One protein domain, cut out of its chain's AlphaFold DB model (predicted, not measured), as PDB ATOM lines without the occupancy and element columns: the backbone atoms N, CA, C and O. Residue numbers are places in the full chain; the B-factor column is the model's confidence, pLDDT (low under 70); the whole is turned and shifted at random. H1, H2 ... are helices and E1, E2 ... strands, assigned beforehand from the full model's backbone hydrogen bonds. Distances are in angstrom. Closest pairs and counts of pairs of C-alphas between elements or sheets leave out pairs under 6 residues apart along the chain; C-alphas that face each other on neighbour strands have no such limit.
ATOM      1  N   LEU A  11      49.727  65.438 119.728       90.94
ATOM      2  CA  LEU A  11      50.313  65.718 121.033       90.94
ATOM      3  C   LEU A  11      51.705  65.099 121.156       90.94
ATOM      4  O   LEU A  11      51.874  63.886 121.072       90.94
ATOM      5  N   MET A  12      52.696  65.952 121.409       90.00
ATOM      6  CA  MET A  12      54.066  65.546 121.702       90.00
ATOM      7  C   MET A  12      54.448  66.018 123.099       90.00
ATOM      8  O   MET A  12      54.338  67.200 123.420       90.00
ATOM      9  N   LEU A  13      54.888  65.078 123.926       88.12
ATOM     10  CA  LEU A  13      55.304  65.297 125.299       88.12
ATOM     11  C   LEU A  13      56.732  64.792 125.470       88.12
ATOM     12  O   LEU A  13      57.073  63.709 125.001       88.12
ATOM     13  N   ASP A  14      57.555  65.573 126.162       85.75
ATOM     14  CA  ASP A  14      58.922  65.194 126.511       85.75
ATOM     15  C   ASP A  14      59.181  65.452 128.000       85.75
ATOM     16  O   ASP A  14      58.515  66.272 128.634       85.75
ATOM     17  N   GLY A  15      60.116  64.703 128.581       84.50
ATOM     18  CA  GLY A  15      60.466  64.797 130.001       84.50
ATOM     19  C   GLY A  15      59.450  64.184 130.974       84.50
ATOM     20  O   GLY A  15      59.674  64.226 132.182       84.50
ATOM     21  N   ILE A  16      58.357  63.587 130.487       88.00
ATOM     22  CA  ILE A  16      57.373  62.909 131.340       88.00
ATOM     23  C   ILE A  16      57.904  61.538 131.756       88.00
ATOM     24  O   ILE A  16      58.452  60.800 130.941       88.00
ATOM     25  N   THR A  17      57.720  61.194 133.032       89.06
ATOM     26  CA  THR A  17      58.115  59.891 133.590       89.06
ATOM     27  C   THR A  17      56.936  59.018 133.998       89.06
ATOM     28  O   THR A  17      57.043  57.790 133.988       89.06
ATOM     29  N   THR A  18      55.803  59.632 134.336       88.31
ATOM     30  CA  THR A  18      54.602  58.942 134.810       88.31
ATOM     31  C   THR A  18      53.388  59.430 134.040       88.31
ATOM     32  O   THR A  18      53.184  60.635 133.908       88.31
ATOM     33  N   ILE A  19      52.581  58.486 133.562       89.81
ATOM     34  CA  ILE A  19      51.265  58.754 132.989       89.81
ATOM     35  C   ILE A  19      50.228  58.166 133.928       89.81
ATOM     36  O   ILE A  19      50.140  56.949 134.093       89.81
ATOM     37  N   GLU A  20      49.486  59.057 134.569       91.25
ATOM     38  CA  GLU A  20      48.450  58.709 135.532       91.25
ATOM     39  C   GLU A  20      47.175  58.220 134.833       91.25
ATOM     40  O   GLU A  20      47.019  58.337 133.612       91.25
ATOM     41  N   ASN A  21      46.258  57.658 135.620       88.31
ATOM     42  CA  ASN A  21      44.934  57.284 135.131       88.31
ATOM     43  C   ASN A  21      44.254  58.482 134.456       88.31
ATOM     44  O   ASN A  21      44.369  59.608 134.935       88.31
ATOM     45  N   GLU A  22      43.553  58.222 133.350       87.38
ATOM     46  CA  GLU A  22      42.728  59.205 132.634       87.38
ATOM     47  C   GLU A  22      43.502  60.422 132.092       87.38
ATOM     48  O   GLU A  22      42.907  61.390 131.620       87.38
ATOM     49  N   ALA A  23      44.842  60.375 132.070       89.56
ATOM     50  CA  ALA A  23      45.666  61.469 131.562       89.56
ATOM     51  C   ALA A  23      45.277  61.895 130.132       89.56
ATOM     52  O   ALA A  23      45.281  63.098 129.842       89.56
ATOM     53  N   PHE A  24      44.902  60.924 129.291       89.25
ATOM     54  CA  PHE A  24      44.453  61.085 127.903       89.25
ATOM     55  C   PHE A  24      43.008  60.611 127.690       89.25
ATOM     56  O   PHE A  24      42.679  60.061 126.638       89.25
ATOM     57  N   PHE A  25      42.149  60.789 128.695       86.88
ATOM     58  CA  PHE A  25      40.748  60.386 128.615       86.88
ATOM     59  C   PHE A  25      39.989  61.118 127.497       86.88
ATOM     60  O   PHE A  25      40.148  62.328 127.323       86.88
ATOM     61  N   ASN A  26      39.149  60.379 126.760       85.81
ATOM     62  CA  ASN A  26      38.236  60.891 125.724       85.81
ATOM     63  C   ASN A  26      38.897  61.708 124.595       85.81
ATOM     64  O   ASN A  26      38.263  62.555 123.958       85.81
ATOM     65  N   LEU A  27      40.167  61.439 124.291       86.56
ATOM     66  CA  LEU A  27      40.850  62.039 123.146       86.56
ATOM     67  C   LEU A  27      40.501  61.293 121.847       86.56
ATOM     68  O   LEU A  27      41.323  60.583 121.271       86.56
ATOM     69  N   TYR A  28      39.254  61.439 121.393       83.88
ATOM     70  CA  TYR A  28      38.701  60.714 120.238       83.88
ATOM     71  C   TYR A  28      39.237  61.168 118.875       83.88
ATOM     72  O   TYR A  28      39.127  60.431 117.899       83.88
ATOM     73  N   HIS A  29      39.761  62.392 118.796       85.56
ATOM     74  CA  HIS A  29      40.260  62.994 117.556       85.56
ATOM     75  C   HIS A  29      41.792  62.976 117.452       85.56
ATOM     76  O   HIS A  29      42.347  63.493 116.481       85.56
ATOM     77  N   LEU A  30      42.478  62.396 118.442       87.38
ATOM     78  CA  LEU A  30      43.930  62.428 118.543       87.38
ATOM     79  C   LEU A  30      44.564  61.453 117.561       87.38
ATOM     80  O   LEU A  30      44.691  60.276 117.851       87.38
ATOM     81  N   LYS A  31      45.050  61.938 116.426       87.69
ATOM     82  CA  LYS A  31      45.707  61.120 115.398       87.69
ATOM     83  C   LYS A  31      47.071  60.604 115.849       87.69
ATOM     84  O   LYS A  31      47.406  59.460 115.558       87.69
ATOM     85  N   GLU A  32      47.836  61.415 116.579       87.88
ATOM     86  CA  GLU A  32      49.186  61.048 117.016       87.88
ATOM     87  C   GLU A  32      49.474  61.460 118.462       87.88
ATOM     88  O   GLU A  32      49.298  62.621 118.849       87.88
ATOM     89  N   LEU A  33      49.991  60.501 119.236       89.69
ATOM     90  CA  LEU A  33      50.501  60.703 120.587       89.69
ATOM     91  C   LEU A  33      51.959  60.248 120.694       89.69
ATOM     92  O   LEU A  33      52.264  59.056 120.602       89.69
ATOM     93  N   ASN A  34      52.853  61.193 120.975       89.12
ATOM     94  CA  ASN A  34      54.261  60.936 121.257       89.12
ATOM     95  C   ASN A  34      54.589  61.263 122.718       89.12
ATOM     96  O   ASN A  34      54.479  62.411 123.140       89.12
ATOM     97  N   LEU A  35      54.988  60.245 123.485       86.00
ATOM     98  CA  LEU A  35      55.227  60.345 124.930       86.00
ATOM     99  C   LEU A  35      56.706  60.536 125.315       86.00
ATOM    100  O   LEU A  35      57.025  60.578 126.504       86.00
ATOM    101  N   GLY A  36      57.605  60.655 124.335       81.69
ATOM    102  CA  GLY A  36      59.015  60.961 124.576       81.69
ATOM    103  C   GLY A  36      59.818  59.823 125.222       81.69
ATOM    104  O   GLY A  36      59.450  58.645 125.153       81.69
ATOM    105  N   ARG A  37      60.978  60.176 125.807       81.56
ATOM    106  CA  ARG A  37      62.072  59.221 126.112       81.56
ATOM    107  C   ARG A  37      62.143  58.681 127.532       81.56
ATOM    108  O   ARG A  37      63.025  57.885 127.824       81.56
ATOM    109  N   ASN A  38      61.278  59.133 128.429       83.06
ATOM    110  CA  ASN A  38      61.523  58.959 129.865       83.06
ATOM    111  C   ASN A  38      60.375  58.271 130.605       83.06
ATOM    112  O   ASN A  38      60.376  58.250 131.832       83.06
ATOM    113  N   ILE A  39      59.407  57.688 129.891       86.31
ATOM    114  CA  ILE A  39      58.262  57.021 130.517       86.31
ATOM    115  C   ILE A  39      58.727  55.786 131.289       86.31
ATOM    116  O   ILE A  39      59.244  54.831 130.708       86.31
ATOM    117  N   LEU A  40      58.483  55.796 132.597       83.19
ATOM    118  CA  LEU A  40      58.770  54.701 133.524       83.19
ATOM    119  C   LEU A  40      57.493  54.001 133.994       83.19
ATOM    120  O   LEU A  40      57.523  52.820 134.339       83.19
ATOM    121  N   ARG A  41      56.370  54.726 134.037       85.44
ATOM    122  CA  ARG A  41      55.112  54.233 134.600       85.44
ATOM    123  C   ARG A  41      53.913  54.649 133.756       85.44
ATOM    124  O   ARG A  41      53.750  55.825 133.444       85.44
ATOM    125  N   LEU A  42      53.056  53.669 133.471       88.44
ATOM    126  CA  LEU A  42      51.734  53.846 132.879       88.44
ATOM    127  C   LEU A  42      50.694  53.273 133.834       88.44
ATOM    128  O   LEU A  42      50.771  52.094 134.195       88.44
ATOM    129  N   ASP A  43      49.734  54.091 134.236       88.44
ATOM    130  CA  ASP A  43      48.614  53.626 135.040       88.44
ATOM    131  C   ASP A  43      47.524  52.970 134.163       88.44
ATOM    132  O   ASP A  43      47.372  53.342 132.994       88.44
ATOM    133  N   PRO A  44      46.752  52.000 134.704       83.56
ATOM    134  CA  PRO A  44      45.834  51.138 133.946       83.56
ATOM    135  C   PRO A  44      44.840  51.843 133.015       83.56
ATOM    136  O   PRO A  44      44.427  51.239 132.029       83.56
ATOM    137  N   TYR A  45      44.460  53.089 133.307       85.25
ATOM    138  CA  TYR A  45      43.450  53.844 132.552       85.25
ATOM    139  C   TYR A  45      44.010  55.079 131.852       85.25
ATOM    140  O   TYR A  45      43.260  55.984 131.501       85.25
ATOM    141  N   ALA A  46      45.326  55.140 131.641       87.69
ATOM    142  CA  ALA A  46      45.989  56.289 131.026       87.69
ATOM    143  C   ALA A  46      45.382  56.713 129.672       87.69
ATOM    144  O   ALA A  46      45.314  57.906 129.385       87.69
ATOM    145  N   PHE A  47      44.924  55.745 128.869       86.44
ATOM    146  CA  PHE A  47      44.418  55.954 127.503       86.44
ATOM    147  C   PHE A  47      42.934  55.598 127.329       86.44
ATOM    148  O   PHE A  47      42.509  55.182 126.251       86.44
ATOM    149  N   LEU A  48      42.152  55.696 128.406       83.44
ATOM    150  CA  LEU A  48      40.741  55.325 128.389       83.44
ATOM    151  C   LEU A  48      39.954  56.129 127.341       83.44
ATOM    152  O   LEU A  48      40.010  57.356 127.322       83.44
ATOM    153  N   HIS A  49      39.220  55.422 126.474       79.75
ATOM    154  CA  HIS A  49      38.448  55.999 125.363       79.75
ATOM    155  C   HIS A  49      39.267  56.886 124.407       79.75
ATOM    156  O   HIS A  49      38.733  57.789 123.765       79.75
ATOM    157  N   MET A  50      40.571  56.643 124.300       80.81
ATOM    158  CA  MET A  50      41.402  57.282 123.289       80.81
ATOM    159  C   MET A  50      41.285  56.527 121.961       80.81
ATOM    160  O   MET A  50      41.372  55.299 121.930       80.81
ATOM    161  N   ASN A  51      41.147  57.263 120.859       76.69
ATOM    162  CA  ASN A  51      41.239  56.718 119.508       76.69
ATOM    163  C   ASN A  51      42.404  57.410 118.803       76.69
ATOM    164  O   ASN A  51      42.284  58.581 118.452       76.69
ATOM    165  N   THR A  52      43.526  56.703 118.652       76.19
ATOM    166  CA  THR A  52      44.698  57.244 117.961       76.19
ATOM    167  C   THR A  52      45.167  56.359 116.831       76.19
ATOM    168  O   THR A  52      45.122  55.136 116.943       76.19
ATOM    169  N   ASP A  53      45.648  56.970 115.754       78.62
ATOM    170  CA  ASP A  53      46.240  56.243 114.635       78.62
ATOM    171  C   ASP A  53      47.676  55.829 114.973       78.62
ATOM    172  O   ASP A  53      48.150  54.790 114.515       78.62
ATOM    173  N   LEU A  54      48.374  56.619 115.797       77.56
ATOM    174  CA  LEU A  54      49.786  56.426 116.099       77.56
ATOM    175  C   LEU A  54      50.112  56.734 117.569       77.56
ATOM    176  O   LEU A  54      50.188  57.888 117.984       77.56
ATOM    177  N   LEU A  55      50.390  55.683 118.344       81.94
ATOM    178  CA  LEU A  55      50.901  55.753 119.711       81.94
ATOM    179  C   LEU A  55      52.401  55.427 119.738       81.94
ATOM    180  O   LEU A  55      52.827  54.278 119.567       81.94
ATOM    181  N   LEU A  56      53.225  56.439 120.001       77.94
ATOM    182  CA  LEU A  56      54.675  56.305 120.089       77.94
ATOM    183  C   LEU A  56      55.119  56.198 121.557       77.94
ATOM    184  O   LEU A  56      55.237  57.198 122.261       77.94
ATOM    185  N   LEU A  57      55.443  54.973 121.988       75.00
ATOM    186  CA  LEU A  57      56.093  54.666 123.281       75.00
ATOM    187  C   LEU A  57      57.625  54.519 123.146       75.00
ATOM    188  O   LEU A  57      58.332  54.192 124.094       75.00
ATOM    189  N   ASN A  58      58.122  54.697 121.922       58.03
ATOM    190  CA  ASN A  58      59.372  54.162 121.383       58.03
ATOM    191  C   ASN A  58      60.668  54.712 121.978       58.03
ATOM    192  O   ASN A  58      61.712  54.095 121.785       58.03
ATOM    193  N   GLU A  59      60.659  55.863 122.636       62.41
ATOM    194  CA  GLU A  59      61.931  56.482 123.003       62.41
ATOM    195  C   GLU A  59      62.384  56.170 124.431       62.41
ATOM    196  O   GLU A  59      63.511  56.516 124.783       62.41
ATOM    197  N   SER A  60      61.557  55.491 125.235       65.69
ATOM    198  CA  SER A  60      61.946  55.108 126.593       65.69
ATOM    199  C   SER A  60      62.845  53.880 126.599       65.69
ATOM    200  O   SER A  60      62.392  52.750 126.415       65.69
ATOM    201  N   VAL A  61      64.143  54.121 126.792       65.81
ATOM    202  CA  VAL A  61      65.199  53.094 126.800       65.81
ATOM    203  C   VAL A  61      64.992  52.087 127.936       65.81
ATOM    204  O   VAL A  61      65.280  50.904 127.760       65.81
ATOM    205  N   ASP A  62      64.421  52.541 129.055       71.50
ATOM    206  CA  ASP A  62      64.261  51.753 130.281       71.50
ATOM    207  C   ASP A  62      62.835  51.221 130.491       71.50
ATOM    208  O   ASP A  62      62.551  50.570 131.501       71.50
ATOM    209  N   PHE A  63      61.910  51.474 129.557       75.25
ATOM    210  CA  PHE A  63      60.531  51.027 129.722       75.25
ATOM    211  C   PHE A  63      60.421  49.504 129.611       75.25
ATOM    212  O   PHE A  63      60.609  48.910 128.546       75.25
ATOM    213  N   GLN A  64      60.051  48.871 130.723       76.69
ATOM    214  CA  GLN A  64      59.774  47.440 130.794       76.69
ATOM    215  C   GLN A  64      58.274  47.192 130.947       76.69
ATOM    216  O   GLN A  64      57.605  47.746 131.823       76.69
ATOM    217  N   LEU A  65      57.735  46.307 130.108       80.00
ATOM    218  CA  LEU A  65      56.357  45.851 130.239       80.00
ATOM    219  C   LEU A  65      56.234  44.896 131.432       80.00
ATOM    220  O   LEU A  65      56.738  43.775 131.408       80.00
ATOM    221  N   ASN A  66      55.546  45.351 132.478       83.94
ATOM    222  CA  ASN A  66      55.166  44.531 133.618       83.94
ATOM    223  C   ASN A  66      53.719  44.063 133.442       83.94
ATOM    224  O   ASN A  66      52.814  44.884 133.308       83.94
ATOM    225  N   ASP A  67      53.484  42.756 133.477       85.12
ATOM    226  CA  ASP A  67      52.160  42.204 133.182       85.12
ATOM    227  C   ASP A  67      51.093  42.516 134.230       85.12
ATOM    228  O   ASP A  67      49.914  42.563 133.901       85.12
ATOM    229  N   GLU A  68      51.466  42.707 135.491       83.81
ATOM    230  CA  GLU A  68      50.506  43.058 136.545       83.81
ATOM    231  C   GLU A  68      50.074  44.519 136.435       83.81
ATOM    232  O   GLU A  68      48.927  44.851 136.718       83.81
ATOM    233  N   LYS A  69      50.987  45.391 135.995       84.44
ATOM    234  CA  LYS A  69      50.742  46.835 135.919       84.44
ATOM    235  C   LYS A  69      50.187  47.267 134.568       84.44
ATOM    236  O   LYS A  69      49.296  48.103 134.508       84.44
ATOM    237  N   HIS A  70      50.726  46.717 133.483       86.25
ATOM    238  CA  HIS A  70      50.530  47.257 132.139       86.25
ATOM    239  C   HIS A  70      49.551  46.442 131.290       86.25
ATOM    240  O   HIS A  70      49.100  46.940 130.267       86.25
ATOM    241  N   PHE A  71      49.168  45.222 131.684       88.31
ATOM    242  CA  PHE A  71      48.250  44.415 130.869       88.31
ATOM    243  C   PHE A  71      46.918  45.137 130.617       88.31
ATOM    244  O   PHE A  71      46.487  45.248 129.474       88.31
ATOM    245  N   CYS A  72      46.307  45.706 131.661       88.31
ATOM    246  CA  CYS A  72      45.036  46.417 131.520       88.31
ATOM    247  C   CYS A  72      45.157  47.763 130.789       88.31
ATOM    248  O   CYS A  72      44.205  48.148 130.120       88.31
ATOM    249  N   VAL A  73      46.329  48.417 130.832       87.75
ATOM    250  CA  VAL A  73      46.619  49.632 130.033       87.75
ATOM    251  C   VAL A  73      46.384  49.361 128.552       87.75
ATOM    252  O   VAL A  73      45.873  50.206 127.817       87.75
ATOM    253  N   PHE A  74      46.777  48.161 128.127       83.38
ATOM    254  CA  PHE A  74      46.806  47.763 126.733       83.38
ATOM    255  C   PHE A  74      45.611  46.914 126.297       83.38
ATOM    256  O   PHE A  74      45.345  46.815 125.102       83.38
ATOM    257  N   ALA A  75      44.861  46.349 127.247       83.56
ATOM    258  CA  ALA A  75      43.668  45.546 126.983       83.56
ATOM    259  C   ALA A  75      42.624  46.293 126.135       83.56
ATOM    260  O   ALA A  75      41.983  45.700 125.272       83.56
ATOM    261  N   GLN A  76      42.494  47.604 126.336       77.12
ATOM    262  CA  GLN A  76      41.555  48.449 125.594       77.12
ATOM    263  C   GLN A  76      41.923  48.676 124.120       77.12
ATOM    264  O   GLN A  76      41.043  48.999 123.334       77.12
ATOM    265  N   PHE A  77      43.191  48.479 123.734       72.56
ATOM    266  CA  PHE A  77      43.628  48.577 122.331       72.56
ATOM    267  C   PHE A  77      43.442  47.263 121.556       72.56
ATOM    268  O   PHE A  77      43.820  47.170 120.391       72.56
ATOM    269  N   SER A  78      42.883  46.230 122.194       63.28
ATOM    270  CA  SER A  78      42.394  45.034 121.502       63.28
ATOM    271  C   SER A  78      41.369  45.435 120.446       63.28
ATOM    272  O   SER A  78      40.645  46.406 120.666       63.28
ATOM    273  N   PRO A  79      41.316  44.749 119.292       53.41
ATOM    274  CA  PRO A  79      40.871  45.369 118.067       53.41
ATOM    275  C   PRO A  79      39.389  45.687 118.199       53.41
ATOM    276  O   PRO A  79      38.545  44.795 118.144       53.41
ATOM    277  N   SER A  80      39.086  46.973 118.342       56.66
ATOM    278  CA  SER A  80      37.898  47.490 117.698       56.66
ATOM    279  C   SER A  80      38.212  47.476 116.211       56.66
ATOM    280  O   SER A  80      39.259  47.954 115.776       56.66
ATOM    281  N   THR A  81      37.321  46.896 115.424       55.81
ATOM    282  CA  THR A  81      37.404  46.818 113.962       55.81
ATOM    283  C   THR A  81      37.631  48.177 113.282       55.81
ATOM    284  O   THR A  81      38.056  48.220 112.128       55.81
ATOM    285  N   ASN A  82      37.424  49.276 114.014       57.44
ATOM    286  CA  ASN A  82      37.611  50.651 113.566       57.44
ATOM    287  C   ASN A  82      38.917  51.311 114.052       57.44
ATOM    288  O   ASN A  82      39.273  52.368 113.533       57.44
ATOM    289  N   LEU A  83      39.637  50.719 115.011       60.41
ATOM    290  CA  LEU A  83      40.857  51.290 115.593       60.41
ATOM    291  C   LEU A  83      42.100  50.686 114.928       60.41
ATOM    292  O   LEU A  83      42.431  49.518 115.125       60.41
ATOM    293  N   LYS A  84      42.810  51.499 114.142       66.38
ATOM    294  CA  LYS A  84      44.072  51.143 113.469       66.38
ATOM    295  C   LYS A  84      45.280  51.727 114.198       66.38
ATOM    296  O   LYS A  84      46.178  52.287 113.578       66.38
ATOM    297  N   THR A  85      45.285  51.633 115.523       69.50
ATOM    298  CA  THR A  85      46.338  52.236 116.335       69.50
ATOM    299  C   THR A  85      47.672  51.527 116.122       69.50
ATOM    300  O   THR A  85      47.873  50.402 116.582       69.50
ATOM    301  N   PHE A  86      48.612  52.207 115.471       70.12
ATOM    302  CA  PHE A  86      50.010  51.807 115.418       70.12
ATOM    303  C   PHE A  86      50.662  52.035 116.776       70.12
ATOM    304  O   PHE A  86      50.784  53.174 117.222       70.12
ATOM    305  N   VAL A  87      51.127  50.970 117.427       75.38
ATOM    306  CA  VAL A  87      51.846  51.067 118.704       75.38
ATOM    307  C   VAL A  87      53.327  50.794 118.473       75.38
ATOM    308  O   VAL A  87      53.749  49.674 118.165       75.38
ATOM    309  N   LYS A  88      54.147  51.834 118.646       77.44
ATOM    310  CA  LYS A  88      55.603  51.737 118.520       77.44
ATOM    311  C   LYS A  88      56.237  51.452 119.878       77.44
ATOM    312  O   LYS A  88      56.273  52.338 120.731       77.44
ATOM    313  N   PHE A  89      56.786  50.254 120.053       75.88
ATOM    314  CA  PHE A  89      57.481  49.858 121.281       75.88
ATOM    315  C   PHE A  89      58.985  50.187 121.253       75.88
ATOM    316  O   PHE A  89      59.563  50.277 120.165       75.88
ATOM    317  N   PRO A  90      59.644  50.319 122.424       72.75
ATOM    318  CA  PRO A  90      61.096  50.474 122.505       72.75
ATOM    319  C   PRO A  90      61.808  49.244 121.944       72.75
ATOM    320  O   PRO A  90      61.418  48.123 122.258       72.75
ATOM    321  N   LYS A  91      62.892  49.428 121.180       67.00
ATOM    322  CA  LYS A  91      63.635  48.339 120.499       67.00
ATOM    323  C   LYS A  91      64.128  47.207 121.421       67.00
ATOM    324  O   LYS A  91      64.375  46.106 120.941       67.00
ATOM    325  N   ASN A  92      64.246  47.465 122.722       67.12
ATOM    326  CA  ASN A  92      64.847  46.562 123.706       67.12
ATOM    327  C   ASN A  92      63.808  45.832 124.580       67.12
ATOM    328  O   ASN A  92      64.059  45.556 125.753       67.12
ATOM    329  N   LEU A  93      62.634  45.486 124.037       69.56
ATOM    330  CA  LEU A  93      61.706  44.573 124.718       69.56
ATOM    331  C   LEU A  93      62.270  43.143 124.715       69.56
ATOM    332  O   LEU A  93      61.876  42.286 123.924       69.56
ATOM    333  N   HIS A  94      63.224  42.882 125.608       66.25
ATOM    334  CA  HIS A  94      63.856  41.571 125.756       66.25
ATOM    335  C   HIS A  94      62.945  40.551 126.450       66.25
ATOM    336  O   HIS A  94      63.155  39.346 126.324       66.25
ATOM    337  N   THR A  95      61.925  41.014 127.175       72.00
ATOM    338  CA  THR A  95      61.035  40.162 127.965       72.00
ATOM    339  C   THR A  95      59.705  39.922 127.261       72.00
ATOM    340  O   THR A  95      58.967  40.853 126.933       72.00
ATOM    341  N   CYS A  96      59.360  38.647 127.104       79.00
ATOM    342  CA  CYS A  96      58.097  38.186 126.533       79.00
ATOM    343  C   CYS A  96      56.979  38.223 127.570       79.00
ATOM    344  O   CYS A  96      56.500  37.191 128.043       79.00
ATOM    345  N   SER A  97      56.614  39.444 127.941       86.31
ATOM    346  CA  SER A  97      55.529  39.729 128.864       86.31
ATOM    347  C   SER A  97      54.181  39.351 128.228       86.31
ATOM    348  O   SER A  97      53.990  39.443 127.012       86.31
ATOM    349  N   CYS A  98      53.225  38.917 129.039       87.00
ATOM    350  CA  CYS A  98      51.851  38.669 128.623       87.00
ATOM    351  C   CYS A  98      51.165  39.891 128.005       87.00
ATOM    352  O   CYS A  98      50.371  39.712 127.088       87.00
ATOM    353  N   ALA A  99      51.485  41.111 128.445       85.38
ATOM    354  CA  ALA A  99      51.017  42.336 127.796       85.38
ATOM    355  C   ALA A  99      51.540  42.447 126.352       85.38
ATOM    356  O   ALA A  99      50.750  42.654 125.433       85.38
ATOM    357  N   THR A 100      52.840  42.212 126.129       81.75
ATOM    358  CA  THR A 100      53.425  42.171 124.775       81.75
ATOM    359  C   THR A 100      52.750  41.112 123.911       81.75
ATOM    360  O   THR A 100      52.400  41.377 122.761       81.75
ATOM    361  N   ARG A 101      52.545  39.908 124.462       83.44
ATOM    362  CA  ARG A 101      51.891  38.802 123.749       83.44
ATOM    363  C   ARG A 101      50.454  39.138 123.362       83.44
ATOM    364  O   ARG A 101      50.037  38.857 122.242       83.44
ATOM    365  N   TYR A 102      49.712  39.739 124.288       83.88
ATOM    366  CA  TYR A 102      48.339  40.169 124.067       83.88
ATOM    367  C   TYR A 102      48.272  41.178 122.923       83.88
ATOM    368  O   TYR A 102      47.580  40.951 121.935       83.88
ATOM    369  N   LEU A 103      49.076  42.237 123.002       80.19
ATOM    370  CA  LEU A 103      49.151  43.260 121.967       80.19
ATOM    371  C   LEU A 103      49.520  42.665 120.606       80.19
ATOM    372  O   LEU A 103      48.835  42.936 119.631       80.19
ATOM    373  N   TYR A 104      50.540  41.805 120.532       79.19
ATOM    374  CA  TYR A 104      50.978  41.197 119.268       79.19
ATOM    375  C   TYR A 104      49.911  40.310 118.609       79.19
ATOM    376  O   TYR A 104      49.927  40.092 117.397       79.19
ATOM    377  N   ARG A 105      48.992  39.760 119.407       76.50
ATOM    378  CA  ARG A 105      47.904  38.910 118.922       76.50
ATOM    379  C   ARG A 105      46.683  39.708 118.484       76.50
ATOM    380  O   ARG A 105      46.016  39.311 117.530       76.50
ATOM    381  N   HIS A 106      46.375  40.755 119.236       74.56
ATOM    382  CA  HIS A 106      45.121  41.489 119.150       74.56
ATOM    383  C   HIS A 106      45.238  42.759 118.304       74.56
ATOM    384  O   HIS A 106      44.263  43.160 117.685       74.56
ATOM    385  N   ILE A 107      46.429  43.339 118.192       72.56
ATOM    386  CA  ILE A 107      46.717  44.402 117.232       72.56
ATOM    387  C   ILE A 107      47.217  43.759 115.936       72.56
ATOM    388  O   ILE A 107      47.958  42.772 115.954       72.56
ATOM    389  N   ASP A 108      46.804  44.303 114.794       68.06
ATOM    390  CA  ASP A 108      47.328  43.862 113.505       68.06
ATOM    391  C   ASP A 108      48.846  44.128 113.440       68.06
ATOM    392  O   ASP A 108      49.352  45.178 113.826       68.06
ATOM    393  N   LYS A 109      49.598  43.125 112.980       72.06
ATOM    394  CA  LYS A 109      51.067  43.122 112.982       72.06
ATOM    395  C   LYS A 109      51.673  44.265 112.167       72.06
ATOM    396  O   LYS A 109      52.791  44.674 112.462       72.06
ATOM    397  N   SER A 110      50.963  44.769 111.156       65.19
ATOM    398  CA  SER A 110      51.376  45.954 110.391       65.19
ATOM    399  C   SER A 110      51.384  47.228 111.242       65.19
ATOM    400  O   SER A 110      52.117  48.168 110.940       65.19
ATOM    401  N   PHE A 111      50.642  47.219 112.352       64.69
ATOM    402  CA  PHE A 111      50.558  48.285 113.343       64.69
ATOM    403  C   PHE A 111      51.540  48.107 114.507       64.69
ATOM    404  O   PHE A 111      51.439  48.778 115.534       64.69
ATOM    405  N   MET A 112      52.519  47.214 114.349       68.94
ATOM    406  CA  MET A 112      53.610  47.032 115.293       68.94
ATOM    407  C   MET A 112      54.950  47.356 114.658       68.94
ATOM    408  O   MET A 112      55.270  46.954 113.543       68.94
ATOM    409  N   SER A 113      55.785  48.052 115.420       68.38
ATOM    410  CA  SER A 113      57.097  48.488 114.945       68.38
ATOM    411  C   SER A 113      58.141  47.388 114.837       68.38
ATOM    412  O   SER A 113      59.179  47.594 114.212       68.38
ATOM    413  N   MET A 114      57.905  46.251 115.485       68.75
ATOM    414  CA  MET A 114      58.777  45.087 115.422       68.75
ATOM    415  C   MET A 114      58.027  43.831 115.838       68.75
ATOM    416  O   MET A 114      57.133  43.877 116.683       68.75
ATOM    417  N   THR A 115      58.469  42.698 115.304       72.00
ATOM    418  CA  THR A 115      58.168  41.387 115.871       72.00
ATOM    419  C   THR A 115      59.013  41.218 117.135       72.00
ATOM    420  O   THR A 115      60.240  41.240 117.026       72.00
ATOM    421  N   PRO A 116      58.413  41.060 118.330       71.88
ATOM    422  CA  PRO A 116      59.171  40.790 119.547       71.88
ATOM    423  C   PRO A 116      60.084  39.573 119.363       71.88
ATOM    424  O   PRO A 116      59.681  38.595 118.732       71.88
ATOM    425  N   ASN A 117      61.277  39.581 119.964       72.38
ATOM    426  CA  ASN A 117      62.224  38.457 119.869       72.38
ATOM    427  C   ASN A 117      61.619  37.114 120.338       72.38
ATOM    428  O   ASN A 117      62.032  36.058 119.878       72.38
ATOM    429  N   CYS A 118      60.577  37.152 121.178       71.38
ATOM    430  CA  CYS A 118      59.716  36.010 121.537       71.38
ATOM    431  C   CYS A 118      59.195  35.207 120.349       71.38
ATOM    432  O   CYS A 118      58.852  34.036 120.466       71.38
ATOM    433  N   TYR A 119      59.013  35.905 119.236       72.81
ATOM    434  CA  TYR A 119      58.247  35.465 118.090       72.81
ATOM    435  C   TYR A 119      59.110  35.346 116.843       72.81
ATOM    436  O   TYR A 119      58.609  34.893 115.817       72.81
ATOM    437  N   SER A 120      60.400  35.697 116.918       69.88
ATOM    438  CA  SER A 120      61.287  35.698 115.756       69.88
ATOM    439  C   SER A 120      61.551  34.299 115.185       69.88
ATOM    440  O   SER A 120      62.035  34.217 114.067       69.88
ATOM    441  N   ASN A 121      61.194  33.216 115.895       65.44
ATOM    442  CA  ASN A 121      61.361  31.822 115.444       65.44
ATOM    443  C   ASN A 121      60.207  30.875 115.847       65.44
ATOM    444  O   ASN A 121      60.348  29.653 115.772       65.44
ATOM    445  N   SER A 122      59.070  31.405 116.299       64.06
ATOM    446  CA  SER A 122      58.006  30.584 116.892       64.06
ATOM    447  C   SER A 122      56.977  30.161 115.843       64.06
ATOM    448  O   SER A 122      56.409  30.994 115.136       64.06
ATOM    449  N   SER A 123      56.703  28.857 115.745       71.06
ATOM    450  CA  SER A 123      55.628  28.340 114.891       71.06
ATOM    451  C   SER A 123      54.253  28.781 115.410       71.06
ATOM    452  O   SER A 123      54.074  29.033 116.601       71.06
ATOM    453  N   LEU A 124      53.247  28.830 114.530       63.69
ATOM    454  CA  LEU A 124      51.870  29.241 114.862       63.69
ATOM    455  C   LEU A 124      51.267  28.437 116.035       63.69
ATOM    456  O   LEU A 124      50.492  28.965 116.828       63.69
ATOM    457  N   TYR A 125      51.679  27.174 116.177       59.09
ATOM    458  CA  TYR A 125      51.311  26.294 117.287       59.09
ATOM    459  C   TYR A 125      51.915  26.736 118.631       59.09
ATOM    460  O   TYR A 125      51.221  26.737 119.647       59.09
ATOM    461  N   ILE A 126      53.183  27.160 118.633       65.56
ATOM    462  CA  ILE A 126      53.870  27.670 119.827       65.56
ATOM    463  C   ILE A 126      53.190  28.959 120.304       65.56
ATOM    464  O   ILE A 126      52.940  29.102 121.496       65.56
ATOM    465  N   LEU A 127      52.763  29.832 119.379       65.38
ATOM    466  CA  LEU A 127      52.006  31.046 119.722       65.38
ATOM    467  C   LEU A 127      50.732  30.722 120.515       65.38
ATOM    468  O   LEU A 127      50.466  31.343 121.538       65.38
ATOM    469  N   ALA A 128      49.965  29.722 120.070       62.84
ATOM    470  CA  ALA A 128      48.718  29.326 120.723       62.84
ATOM    471  C   ALA A 128      48.943  28.656 122.093       62.84
ATOM    472  O   ALA A 128      48.134  28.822 123.008       62.84
ATOM    473  N   GLN A 129      50.037  27.906 122.267       64.94
ATOM    474  CA  GLN A 129      50.424  27.386 123.583       64.94
ATOM    475  C   GLN A 129      50.868  28.504 124.530       64.94
ATOM    476  O   GLN A 129      50.515  28.480 125.709       64.94
ATOM    477  N   GLU A 130      51.590  29.501 124.026       67.00
ATOM    478  CA  GLU A 130      52.044  30.636 124.824       67.00
ATOM    479  C   GLU A 130      50.895  31.510 125.342       67.00
ATOM    480  O   GLU A 130      50.994  32.056 126.440       67.00
ATOM    481  N   GLU A 131      49.771  31.598 124.625       66.00
ATOM    482  CA  GLU A 131      48.563  32.272 125.125       66.00
ATOM    483  C   GLU A 131      48.061  31.626 126.430       66.00
ATOM    484  O   GLU A 131      47.686  32.325 127.377       66.00
ATOM    485  N   ARG A 132      48.121  30.288 126.526       70.94
ATOM    486  CA  ARG A 132      47.707  29.558 127.737       70.94
ATOM    487  C   ARG A 132      48.627  29.834 128.917       70.94
ATOM    488  O   ARG A 132      48.146  29.863 130.044       70.94
ATOM    489  N   LEU A 133      49.916  30.078 128.666       76.88
ATOM    490  CA  LEU A 133      50.876  30.437 129.716       76.88
ATOM    491  C   LEU A 133      50.513  31.766 130.385       76.88
ATOM    492  O   LEU A 133      50.817  31.976 131.556       76.88
ATOM    493  N   CYS A 134      49.852  32.656 129.649       83.50
ATOM    494  CA  CYS A 134      49.525  33.989 130.125       83.50
ATOM    495  C   CYS A 134      48.149  34.124 130.770       83.50
ATOM    496  O   CYS A 134      47.870  35.184 131.336       83.50
ATOM    497  N   TYR A 135      47.311  33.083 130.703       86.94
ATOM    498  CA  TYR A 135      45.963  33.068 131.275       86.94
ATOM    499  C   TYR A 135      45.174  34.350 130.949       86.94
ATOM    500  O   TYR A 135      44.633  34.993 131.849       86.94
ATOM    501  N   PHE A 136      45.117  34.743 129.668       85.88
ATOM    502  CA  PHE A 136      44.525  36.026 129.250       85.88
ATOM    503  C   PHE A 136      43.121  36.255 129.796       85.88
ATOM    504  O   PHE A 136      42.844  37.343 130.282       85.88
ATOM    505  N   GLU A 137      42.268  35.229 129.804       84.81
ATOM    506  CA  GLU A 137      40.935  35.319 130.404       84.81
ATOM    507  C   GLU A 137      41.004  35.778 131.871       84.81
ATOM    508  O   GLU A 137      40.340  36.735 132.255       84.81
ATOM    509  N   GLN A 138      41.873  35.171 132.685       87.25
ATOM    510  CA  GLN A 138      42.022  35.536 134.096       87.25
ATOM    511  C   GLN A 138      42.575  36.948 134.284       87.25
ATOM    512  O   GLN A 138      42.170  37.627 135.226       87.25
ATOM    513  N   ARG A 139      43.486  37.391 133.411       88.06
ATOM    514  CA  ARG A 139      44.037  38.752 133.451       88.06
ATOM    515  C   ARG A 139      43.013  39.794 133.016       88.06
ATOM    516  O   ARG A 139      42.887  40.819 133.670       88.06
ATOM    517  N   LEU A 140      42.219  39.511 131.987       87.88
ATOM    518  CA  LEU A 140      41.119  40.382 131.566       87.88
ATOM    519  C   LEU A 140      40.064  40.513 132.666       87.88
ATOM    520  O   LEU A 140      39.576  41.607 132.917       87.88
ATOM    521  N   LEU A 141      39.797  39.441 133.418       88.31
ATOM    522  CA  LEU A 141      38.936  39.510 134.603       88.31
ATOM    523  C   LEU A 141      39.489  40.405 135.722       88.31
ATOM    524  O   LEU A 141      38.725  40.764 136.616       88.31
ATOM    525  N   GLN A 142      40.775  40.764 135.710       88.19
ATOM    526  CA  GLN A 142      41.357  41.727 136.654       88.19
ATOM    527  C   GLN A 142      41.220  43.178 136.173       88.19
ATOM    528  O   GLN A 142      41.373  44.094 136.977       88.19
ATOM    529  N   CYS A 143      40.915  43.403 134.894       87.31
ATOM    530  CA  CYS A 143      40.758  44.738 134.340       87.31
ATOM    531  C   CYS A 143      39.345  45.268 134.601       87.31
ATOM    532  O   CYS A 143      38.360  44.626 134.248       87.31
ATOM    533  N   HIS A 144      39.236  46.455 135.202       84.62
ATOM    534  CA  HIS A 144      37.929  47.095 135.415       84.62
ATOM    535  C   HIS A 144      37.291  47.602 134.116       84.62
ATOM    536  O   HIS A 144      36.073  47.719 134.049       84.62
ATOM    537  N   VAL A 145      38.112  47.886 133.101       82.19
ATOM    538  CA  VAL A 145      37.663  48.313 131.778       82.19
ATOM    539  C   VAL A 145      38.156  47.311 130.747       82.19
ATOM    540  O   VAL A 145      39.305  46.867 130.792       82.19
ATOM    541  N   LEU A 146      37.263  46.958 129.832       83.12
ATOM    542  CA  LEU A 146      37.496  46.058 128.714       83.12
ATOM    543  C   LEU A 146      37.042  46.749 127.419       83.12
ATOM    544  O   LEU A 146      36.169  47.617 127.487       83.12
ATOM    545  N   PRO A 147      37.613  46.383 126.258       76.94
ATOM    546  CA  PRO A 147      37.173  46.884 124.955       76.94
ATOM    547  C   PRO A 147      35.680  46.611 124.742       76.94
ATOM    548  O   PRO A 147      35.176  45.598 125.219       76.94
ATOM    549  N   GLU A 148      34.988  47.500 124.029       74.00
ATOM    550  CA  GLU A 148      33.542  47.391 123.763       74.00
ATOM    551  C   GLU A 148      33.205  46.252 122.793       74.00
ATOM    552  O   GLU A 148      32.209  45.540 122.948       74.00
ATOM    553  N   GLU A 149      34.066  46.058 121.797       74.38
ATOM    554  CA  GLU A 149      33.992  44.949 120.860       74.38
ATOM    555  C   GLU A 149      34.632  43.733 121.537       74.38
ATOM    556  O   GLU A 149      35.788  43.777 121.959       74.38
ATOM    557  N   GLY A 150      33.852  42.664 121.721       77.88
ATOM    558  CA  GLY A 150      34.263  41.476 122.472       77.88
ATOM    559  C   GLY A 150      35.644  40.924 122.086       77.88
ATOM    560  O   GLY A 150      36.174  41.158 121.003       77.88
ATOM    561  N   ILE A 151      36.239  40.125 122.966       82.69
ATOM    562  CA  ILE A 151      37.626  39.676 122.819       82.69
ATOM    563  C   ILE A 151      37.653  38.231 122.333       82.69
ATOM    564  O   ILE A 151      37.031  37.347 122.922       82.69
ATOM    565  N   THR A 152      38.419  37.963 121.276       79.75
ATOM    566  CA  THR A 152      38.630  36.599 120.779       79.75
ATOM    567  C   THR A 152      39.858  35.968 121.422       79.75
ATOM    568  O   THR A 152      40.981  36.286 121.051       79.75
ATOM    569  N   ILE A 153      39.659  35.032 122.348       79.81
ATOM    570  CA  ILE A 153      40.737  34.319 123.047       79.81
ATOM    571  C   ILE A 153      40.697  32.851 122.618       79.81
ATOM    572  O   ILE A 153      39.631  32.236 122.607       79.81
ATOM    573  N   TYR A 154      41.841  32.277 122.241       76.88
ATOM    574  CA  TYR A 154      41.942  30.876 121.804       76.88
ATOM    575  C   TYR A 154      41.009  30.507 120.631       76.88
ATOM    576  O   TYR A 154      40.499  29.390 120.557       76.88
ATOM    577  N   GLY A 155      40.744  31.455 119.723       74.12
ATOM    578  CA  GLY A 155      39.834  31.254 118.589       74.12
ATOM    579  C   GLY A 155      38.344  31.276 118.948       74.12
ATOM    580  O   GLY A 155      37.506  31.077 118.071       74.12
ATOM    581  N   LYS A 156      37.995  31.548 120.211       81.75
ATOM    582  CA  LYS A 156      36.619  31.741 120.662       81.75
ATOM    583  C   LYS A 156      36.375  33.212 120.973       81.75
ATOM    584  O   LYS A 156      37.136  33.824 121.715       81.75
ATOM    585  N   HIS A 157      35.308  33.769 120.413       85.12
ATOM    586  CA  HIS A 157      34.895  35.140 120.688       85.12
ATOM    587  C   HIS A 157      34.083  35.215 121.987       85.12
ATOM    588  O   HIS A 157      33.126  34.460 122.170       85.12
ATOM    589  N   TYR A 158      34.465  36.123 122.881       84.00
ATOM    590  CA  TYR A 158      33.796  36.385 124.150       84.00
ATOM    591  C   TYR A 158      33.242  37.805 124.148       84.00
ATOM    592  O   TYR A 158      33.987  38.771 124.015       84.00
ATOM    593  N   ASN A 159      31.933  37.943 124.348       88.81
ATOM    594  CA  ASN A 159      31.320  39.252 124.556       88.81
ATOM    595  C   ASN A 159      31.811  39.845 125.891       88.81
ATOM    596  O   ASN A 159      31.941  39.123 126.873       88.81
TER     597      ASN A 159
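What this domain is: This is residues 11 to 159 of the 258 residues of the protein "Hypothetical protein" of Rotaria sp. Silwood1 (UniProt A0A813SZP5). Little of this domain is regular structure: the chain winds in stacked turns that set three short strands, E1, E2 and E3, side by side, and beyond them lie helices H1 to H4, with H3 and the hairpin E4 and E5 farthest along. The 149 printed residues, under half in named elements, run E1 E2 H1 E3 H2 H3 H4 E4 E5, mixed class. Sheet E1 E2 E3 is parallel. The whole is compact, radius of gyration of the C-alphas 14.5 A, spans 41 by 32 by 26 A.

How they stand to each other: E1, residues 32 to 34, is parallel to E2, residues 54 to 56; N 33 and O 54, 2.9 A apart, are within hydrogen-bond range. E2, H1, residues 67 to 75, and E3, residues 86 to 88, form a strand-helix-strand unit, parallel neighbour strands with a helix between, its crossover right-handed; N 55 of E2 and O 86 of E3 are 2.8 A apart. H1 touches H2, residues 98 to 106; their closest C-alphas, Phe 71 and Ala 99, are 4.6 A apart. H2 and H3, residues 124 to 134, form a helical hairpin; their closest C-alphas, Cys 98 and Cys 134, are 5.4 A apart. H4, residues 136 to 140, touches H1, closest C-alphas Cys 72 and Leu 140, 7.2 A. E4, residues 151 to 153, and E5, residues 156 to 158, form an antiparallel hairpin, N 151 and O 158 2.8 A apart. Every O i to N i+4 pair is within hydrogen-bond range in H2 and H4, 6 of 7 in H3, and 2 of 5 in H1, with 3 of 6 O i to N i+3 pairs.

Where its parts are: E1 begins at C-alpha 32 (49.186, 61.048, 117.016); E5 ends at C-alpha 158 (33.796, 36.385, 124.150). H3 measures 16.2 A.

The domain as a whole: The printed part has no cut. The links E1 to E2 and H2 to H3 are long. Mean pLDDT of the printed part is 78.2; 33 residues are under 70, among them 78 to 85 and 124 to 131.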